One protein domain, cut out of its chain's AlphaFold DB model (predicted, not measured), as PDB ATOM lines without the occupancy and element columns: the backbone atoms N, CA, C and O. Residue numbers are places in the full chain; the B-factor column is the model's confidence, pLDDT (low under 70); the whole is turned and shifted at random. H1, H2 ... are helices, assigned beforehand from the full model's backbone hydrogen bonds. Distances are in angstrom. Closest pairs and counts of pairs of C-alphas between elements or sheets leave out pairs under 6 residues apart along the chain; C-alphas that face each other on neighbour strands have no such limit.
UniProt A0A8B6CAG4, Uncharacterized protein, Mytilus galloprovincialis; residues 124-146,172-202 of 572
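Overview. This is residues 124 to 146 and 172 to 202 of the 572 residues of an uncharacterized protein of Mytilus galloprovincialis (UniProt A0A8B6CAG4). Two long helices, H1 and H2, cross as a narrow X and run opposite ways, meeting where Phe 138 of H1 comes close to Ala 184 of H2. H2 makes the long axis, and residues 195 to 202, of which 195 to 198 belong to H2, stick out at its far end. The printed part has 54 residues, with H1 before H2 along the chain and no named strand; its class is all helix. The whole is loose, with a radius of gyration of the C-alphas of 12.7 A, and elongated, with spans of 41 by 22 by 16 A.

Along the chain. Begin at Thr 124 and step to C-alpha 125 at (193.780, 166.313, 219.634); from there H1 runs through residues 125 to 146, 31.6 A from first to last C-alpha. After the cut, find C-alpha 172 at (171.078, 151.073, 201.220), where H2 begins; it covers residues 172 to 198 over 37.7 A and ends at C-alpha 198, at (185.762, 178.968, 221.883). Residues 199 to 202 follow it.

Arrangement. Look at the C-alphas of Phe 138 and Ala 184, the closest of the two helices, 4.4 A apart: here H1 and H2 touch, with 26 pairs of C-alphas within 8 A. Their centres are 8.2 A apart. Their lines stand at a steep tilt of 45 degrees, and they run opposite ways. In both H1 and H2 each backbone O i to N i+4 pair is within hydrogen-bond range.

Size, cuts and confidence. The two C-alphas farthest apart are those of Pro 172 and Asn 200, at 42.3 A. Residues 147 to 171 are not printed; across this cut, the link from H1 to H2, C-alphas 146 and 172 are 17.8 A apart. Without residues 195 to 202, which stand free, the body spans 35 by 17 by 17 A. The mean pLDDT of the printed part is 90.0, and no printed residue is under 70.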
ATOM      1  N   THR A 124     192.577 170.788 221.313       85.69
ATOM      2  CA  THR A 124     193.021 169.447 221.704       85.69
ATOM      3  C   THR A 124     193.006 168.480 220.525       85.69
ATOM      4  O   THR A 124     192.289 168.665 219.540       85.69
ATOM      5  N   THR A 125     193.748 167.378 220.646       84.75
ATOM      6  CA  THR A 125     193.780 166.313 219.634       84.75
ATOM      7  C   THR A 125     192.381 165.775 219.318       84.75
ATOM      8  O   THR A 125     192.062 165.545 218.155       84.75
ATOM      9  N   VAL A 126     191.504 165.631 220.320       82.94
ATOM     10  CA  VAL A 126     190.112 165.181 220.114       82.94
ATOM     11  C   VAL A 126     189.296 166.193 219.330       82.94
ATOM     12  O   VAL A 126     188.550 165.793 218.436       82.94
ATOM     13  N   GLN A 127     189.459 167.487 219.604       87.88
ATOM     14  CA  GLN A 127     188.794 168.534 218.830       87.88
ATOM     15  C   GLN A 127     189.249 168.502 217.369       87.88
ATOM     16  O   GLN A 127     188.410 168.572 216.473       87.88
ATOM     17  N   ILE A 128     190.549 168.303 217.120       88.62
ATOM     18  CA  ILE A 128     191.113 168.189 215.766       88.62
ATOM     19  C   ILE A 128     190.568 166.948 215.043       88.62
ATOM     20  O   ILE A 128     190.087 167.062 213.917       88.62
ATOM     21  N   ILE A 129     190.581 165.776 215.687       88.38
ATOM     22  CA  ILE A 129     190.035 164.530 215.116       88.38
ATOM     23  C   ILE A 129     188.540 164.685 214.813       88.38
ATOM     24  O   ILE A 129     188.078 164.302 213.739       88.38
ATOM     25  N   THR A 130     187.780 165.279 215.732       88.81
ATOM     26  CA  THR A 130     186.335 165.495 215.575       88.81
ATOM     27  C   THR A 130     186.037 166.479 214.443       88.81
ATOM     28  O   THR A 130     185.143 166.237 213.631       88.81
ATOM     29  N   ALA A 131     186.813 167.560 214.333       91.88
ATOM     30  CA  ALA A 131     186.712 168.510 213.231       91.88
ATOM     31  C   ALA A 131     187.049 167.850 211.883       91.88
ATOM     32  O   ALA A 131     186.311 168.028 210.914       91.88
ATOM     33  N   ALA A 132     188.105 167.031 211.828       92.75
ATOM     34  CA  ALA A 132     188.470 166.270 210.635       92.75
ATOM     35  C   ALA A 132     187.366 165.278 210.229       92.75
ATOM     36  O   ALA A 132     187.009 165.204 209.054       92.75
ATOM     37  N   PHE A 133     186.764 164.570 211.190       92.25
ATOM     38  CA  PHE A 133     185.623 163.685 210.943       92.25
ATOM     39  C   PHE A 133     184.442 164.440 210.317       92.25
ATOM     40  O   PHE A 133     183.925 164.030 209.275       92.25
ATOM     41  N   PHE A 134     184.045 165.577 210.896       94.38
ATOM     42  CA  PHE A 134     182.958 166.384 210.341       94.38
ATOM     43  C   PHE A 134     183.290 166.959 208.962       94.38
ATOM     44  O   PHE A 134     182.407 167.002 208.102       94.38
ATOM     45  N   LEU A 135     184.548 167.335 208.717       94.12
ATOM     46  CA  LEU A 135     185.010 167.784 207.404       94.12
ATOM     47  C   LEU A 135     184.878 166.669 206.355       94.12
ATOM     48  O   LEU A 135     184.348 166.906 205.269       94.12
ATOM     49  N   VAL A 136     185.275 165.437 206.689       94.62
ATOM     50  CA  VAL A 136     185.101 164.268 205.811       94.62
ATOM     51  C   VAL A 136     183.620 164.006 205.534       94.62
ATOM     52  O   VAL A 136     183.248 163.791 204.376       94.62
ATOM     53  N   CYS A 137     182.749 164.069 206.548       93.88
ATOM     54  CA  CYS A 137     181.302 163.937 206.351       93.88
ATOM     55  C   CYS A 137     180.743 165.028 205.427       93.88
ATOM     56  O   CYS A 137     179.908 164.733 204.572       93.88
ATOM     57  N   PHE A 138     181.216 166.268 205.566       94.25
ATOM     58  CA  PHE A 138     180.792 167.394 204.738       94.25
ATOM     59  C   PHE A 138     181.196 167.215 203.269       94.25
ATOM     60  O   PHE A 138     180.343 167.296 202.383       94.25
ATOM     61  N   VAL A 139     182.461 166.876 203.003       95.00
ATOM     62  CA  VAL A 139     182.951 166.591 201.644       95.00
ATOM     63  C   VAL A 139     182.212 165.395 201.035       95.00
ATOM     64  O   VAL A 139     181.780 165.454 199.884       95.00
ATOM     65  N   SER A 140     181.981 164.342 201.822       92.81
ATOM     66  CA  SER A 140     181.231 163.156 201.386       92.81
ATOM     67  C   SER A 140     179.777 163.491 201.040       92.81
ATOM     68  O   SER A 140     179.254 163.011 200.036       92.81
ATOM     69  N   ALA A 141     179.117 164.353 201.820       92.69
ATOM     70  CA  ALA A 141     177.759 164.810 201.531       92.69
ATOM     71  C   ALA A 141     177.692 165.608 200.219       92.69
ATOM     72  O   ALA A 141     176.771 165.398 199.426       92.69
ATOM     73  N   ILE A 142     178.678 166.474 199.955       92.50
ATOM     74  CA  ILE A 142     178.786 167.210 198.686       92.50
ATOM     75  C   ILE A 142     178.990 166.236 197.523       92.50
ATOM     76  O   ILE A 142     178.279 166.326 196.521       92.50
ATOM     77  N   ALA A 143     179.906 165.274 197.659       91.25
ATOM     78  CA  ALA A 143     180.161 164.268 196.632       91.25
ATOM     79  C   ALA A 143     178.899 163.449 196.309       91.25
ATOM     80  O   ALA A 143     178.533 163.313 195.141       91.25
ATOM     81  N   LEU A 144     178.176 162.980 197.333       89.44
ATOM     82  CA  LEU A 144     176.917 162.250 197.162       89.44
ATOM     83  C   LEU A 144     175.811 163.115 196.544       89.44
ATOM     84  O   LEU A 144     175.033 162.623 195.727       89.44
ATOM     85  N   PHE A 145     175.740 164.402 196.893       88.56
ATOM     86  CA  PHE A 145     174.792 165.346 196.299       88.56
ATOM     87  C   PHE A 145     175.069 165.579 194.807       88.56
ATOM     88  O   PHE A 145     174.142 165.562 193.993       88.56
ATOM     89  N   VAL A 146     176.342 165.745 194.431       88.56
ATOM     90  CA  VAL A 146     176.763 165.875 193.029       88.56
ATOM     91  C   VAL A 146     176.493 164.579 192.265       88.56
ATOM     92  O   VAL A 146     175.919 164.631 191.179       88.56
ATOM     93  N   PRO A 172     169.856 150.800 200.455       76.06
ATOM     94  CA  PRO A 172     171.078 151.073 201.220       76.06
ATOM     95  C   PRO A 172     171.708 152.442 200.919       76.06
ATOM     96  O   PRO A 172     172.262 153.092 201.808       76.06
ATOM     97  N   TYR A 173     171.572 152.909 199.676       80.81
ATOM     98  CA  TYR A 173     172.018 154.226 199.231       80.81
ATOM     99  C   TYR A 173     171.261 155.390 199.899       80.81
ATOM    100  O   TYR A 173     171.882 156.378 200.292       80.81
ATOM    101  N   GLU A 174     169.937 155.293 200.061       84.56
ATOM    102  CA  GLU A 174     169.136 156.363 200.671       84.56
ATOM    103  C   GLU A 174     169.444 156.524 202.161       84.56
ATOM    104  O   GLU A 174     169.540 157.651 202.651       84.56
ATOM    105  N   ALA A 175     169.645 155.406 202.863       84.75
ATOM    106  CA  ALA A 175     170.045 155.401 204.267       84.75
ATOM    107  C   ALA A 175     171.436 156.030 204.457       84.75
ATOM    108  O   ALA A 175     171.614 156.889 205.324       84.75
ATOM    109  N   LEU A 176     172.410 155.665 203.611       87.38
ATOM    110  CA  LEU A 176     173.747 156.264 203.637       87.38
ATOM    111  C   LEU A 176     173.684 157.774 203.374       87.38
ATOM    112  O   LEU A 176     174.253 158.551 204.136       87.38
ATOM    113  N   TYR A 177     172.936 158.200 202.352       89.38
ATOM    114  CA  TYR A 177     172.748 159.618 202.038       89.38
ATOM    115  C   TYR A 177     172.126 160.393 203.209       89.38
ATOM    116  O   TYR A 177     172.614 161.469 203.563       89.38
ATOM    117  N   GLU A 178     171.076 159.858 203.840       90.44
ATOM    118  CA  GLU A 178     170.417 160.496 204.986       90.44
ATOM    119  C   GLU A 178     171.376 160.659 206.173       90.44
ATOM    120  O   GLU A 178     171.438 161.744 206.762       90.44
ATOM    121  N   VAL A 179     172.163 159.626 206.496       91.88
ATOM    122  CA  VAL A 179     173.136 159.661 207.598       91.88
ATOM    123  C   VAL A 179     174.265 160.647 207.300       91.88
ATOM    124  O   VAL A 179     174.546 161.510 208.132       91.88
ATOM    125  N   THR A 180     174.880 160.581 206.117       92.06
ATOM    126  CA  THR A 180     176.005 161.459 205.756       92.06
ATOM    127  C   THR A 180     175.586 162.928 205.717       92.06
ATOM    128  O   THR A 180     176.283 163.773 206.272       92.06
ATOM    129  N   VAL A 181     174.421 163.251 205.139       93.56
ATOM    130  CA  VAL A 181     173.897 164.629 205.134       93.56
ATOM    131  C   VAL A 181     173.551 165.101 206.547       93.56
ATOM    132  O   VAL A 181     173.821 166.254 206.886       93.56
ATOM    133  N   SER A 182     172.985 164.232 207.390       95.06
ATOM    134  CA  SER A 182     172.683 164.570 208.787       95.06
ATOM    135  C   SER A 182     173.955 164.868 209.586       95.06
ATOM    136  O   SER A 182     173.998 165.867 210.302       95.06
ATOM    137  N   LEU A 183     175.011 164.065 209.417       94.94
ATOM    138  CA  LEU A 183     176.316 164.295 210.048       94.94
ATOM    139  C   LEU A 183     177.008 165.554 209.512       94.94
ATOM    140  O   LEU A 183     177.583 166.303 210.294       94.94
ATOM    141  N   ALA A 184     176.914 165.832 208.210       95.50
ATOM    142  CA  ALA A 184     177.452 167.056 207.616       95.50
ATOM    143  C   ALA A 184     176.759 168.315 208.166       95.50
ATOM    144  O   ALA A 184     177.425 169.277 208.546       95.50
ATOM    145  N   LYS A 185     175.421 168.300 208.263       96.12
ATOM    146  CA  LYS A 185     174.654 169.383 208.897       96.12
ATOM    147  C   LYS A 185     175.027 169.558 210.365       96.12
ATOM    148  O   LYS A 185     175.221 170.688 210.803       96.12
ATOM    149  N   LEU A 186     175.161 168.454 211.101       96.50
ATOM    150  CA  LEU A 186     175.608 168.484 212.490       96.50
ATOM    151  C   LEU A 186     177.000 169.109 212.607       96.50
ATOM    152  O   LEU A 186     177.193 169.969 213.452       96.50
ATOM    153  N   GLY A 187     177.935 168.739 211.729       95.88
ATOM    154  CA  GLY A 187     179.284 169.300 211.693       95.88
ATOM    155  C   GLY A 187     179.308 170.810 211.462       95.88
ATOM    156  O   GLY A 187     180.019 171.517 212.168       95.88
ATOM    157  N   MET A 188     178.480 171.324 210.546       96.38
ATOM    158  CA  MET A 188     178.334 172.775 210.345       96.38
ATOM    159  C   MET A 188     177.798 173.478 211.595       96.38
ATOM    160  O   MET A 188     178.319 174.518 211.990       96.38
ATOM    161  N   ILE A 189     176.782 172.894 212.240       96.75
ATOM    162  CA  ILE A 189     176.229 173.418 213.493       96.75
ATOM    163  C   ILE A 189     177.303 173.415 214.586       96.75
ATOM    164  O   ILE A 189     177.496 174.427 215.247       96.75
ATOM    165  N   MET A 190     178.039 172.315 214.752       95.88
ATOM    166  CA  MET A 190     179.108 172.209 215.749       95.88
ATOM    167  C   MET A 190     180.254 173.188 215.481       95.88
ATOM    168  O   MET A 190     180.786 173.762 216.426       95.88
ATOM    169  N   GLY A 191     180.588 173.436 214.213       94.56
ATOM    170  CA  GLY A 191     181.540 174.474 213.821       94.56
ATOM    171  C   GLY A 191     181.072 175.876 214.219       94.56
ATOM    172  O   GLY A 191     181.848 176.636 214.790       94.56
ATOM    173  N   TYR A 192     179.792 176.197 214.000       94.25
ATOM    174  CA  TYR A 192     179.201 177.453 214.471       94.25
ATOM    175  C   TYR A 192     179.241 177.565 216.002       94.25
ATOM    176  O   TYR A 192     179.691 178.577 216.527       94.25
ATOM    177  N   VAL A 193     178.853 176.509 216.724       93.19
ATOM    178  CA  VAL A 193     178.896 176.475 218.195       93.19
ATOM    179  C   VAL A 193     180.324 176.691 218.717       93.19
ATOM    180  O   VAL A 193     180.532 177.455 219.659       93.19
ATOM    181  N   TYR A 194     181.320 176.062 218.086       91.56
ATOM    182  CA  TYR A 194     182.731 176.256 218.421       91.56
ATOM    183  C   TYR A 194     183.180 177.700 218.182       91.56
ATOM    184  O   TYR A 194     183.838 178.284 219.040       91.56
ATOM    185  N   LEU A 195     182.782 178.298 217.055       89.25
ATOM    186  CA  LEU A 195     183.081 179.693 216.737       89.25
ATOM    187  C   LEU A 195     182.489 180.649 217.787       89.25
ATOM    188  O   LEU A 195     183.192 181.541 218.255       89.25
ATOM    189  N   CYS A 196     181.239 180.431 218.205       87.50
ATOM    190  CA  CYS A 196     180.554 181.249 219.210       87.50
ATOM    191  C   CYS A 196     181.215 181.223 220.593       87.50
ATOM    192  O   CYS A 196     181.361 182.272 221.220       87.50
ATOM    193  N   ASP A 197     181.605 180.044 221.078       87.00
ATOM    194  CA  ASP A 197     182.059 179.890 222.465       87.00
ATOM    195  C   ASP A 197     183.587 179.925 222.613       87.00
ATOM    196  O   ASP A 197     184.112 180.578 223.516       87.00
ATOM    197  N   ARG A 198     184.318 179.232 221.728       84.44
ATOM    198  CA  ARG A 198     185.762 178.968 221.883       84.44
ATOM    199  C   ARG A 198     186.656 179.990 221.204       84.44
ATOM    200  O   ARG A 198     187.830 180.086 221.550       84.44
ATOM    201  N   THR A 199     186.121 180.745 220.252       79.94
ATOM    202  CA  THR A 199     186.890 181.760 219.528       79.94
ATOM    203  C   THR A 199     186.472 183.162 219.940       79.94
ATOM    204  O   THR A 199     185.364 183.381 220.424       79.94
ATOM    205  N   ASN A 200     187.347 184.129 219.693       76.12
ATOM    206  CA  ASN A 200     187.078 185.558 219.869       76.12
ATOM    207  C   ASN A 200     186.485 186.191 218.598       76.12
ATOM    208  O   ASN A 200     186.629 187.382 218.360       76.12
ATOM    209  N   PHE A 201     185.860 185.381 217.733       79.75
ATOM    210  CA  PHE A 201     185.220 185.881 216.517       79.75
ATOM    211  C   PHE A 201     183.970 186.715 216.828       79.75
ATOM    212  O   PHE A 201     183.690 187.687 216.132       79.75
ATOM    213  N   PHE A 202     183.228 186.336 217.871       82.31
ATOM    214  CA  PHE A 202     182.062 187.067 218.359       82.31
ATOM    215  C   PHE A 202     182.297 187.608 219.771       82.31
ATOM    216  O   PHE A 202     182.849 186.902 220.631       82.31
TER     217      PHE A 202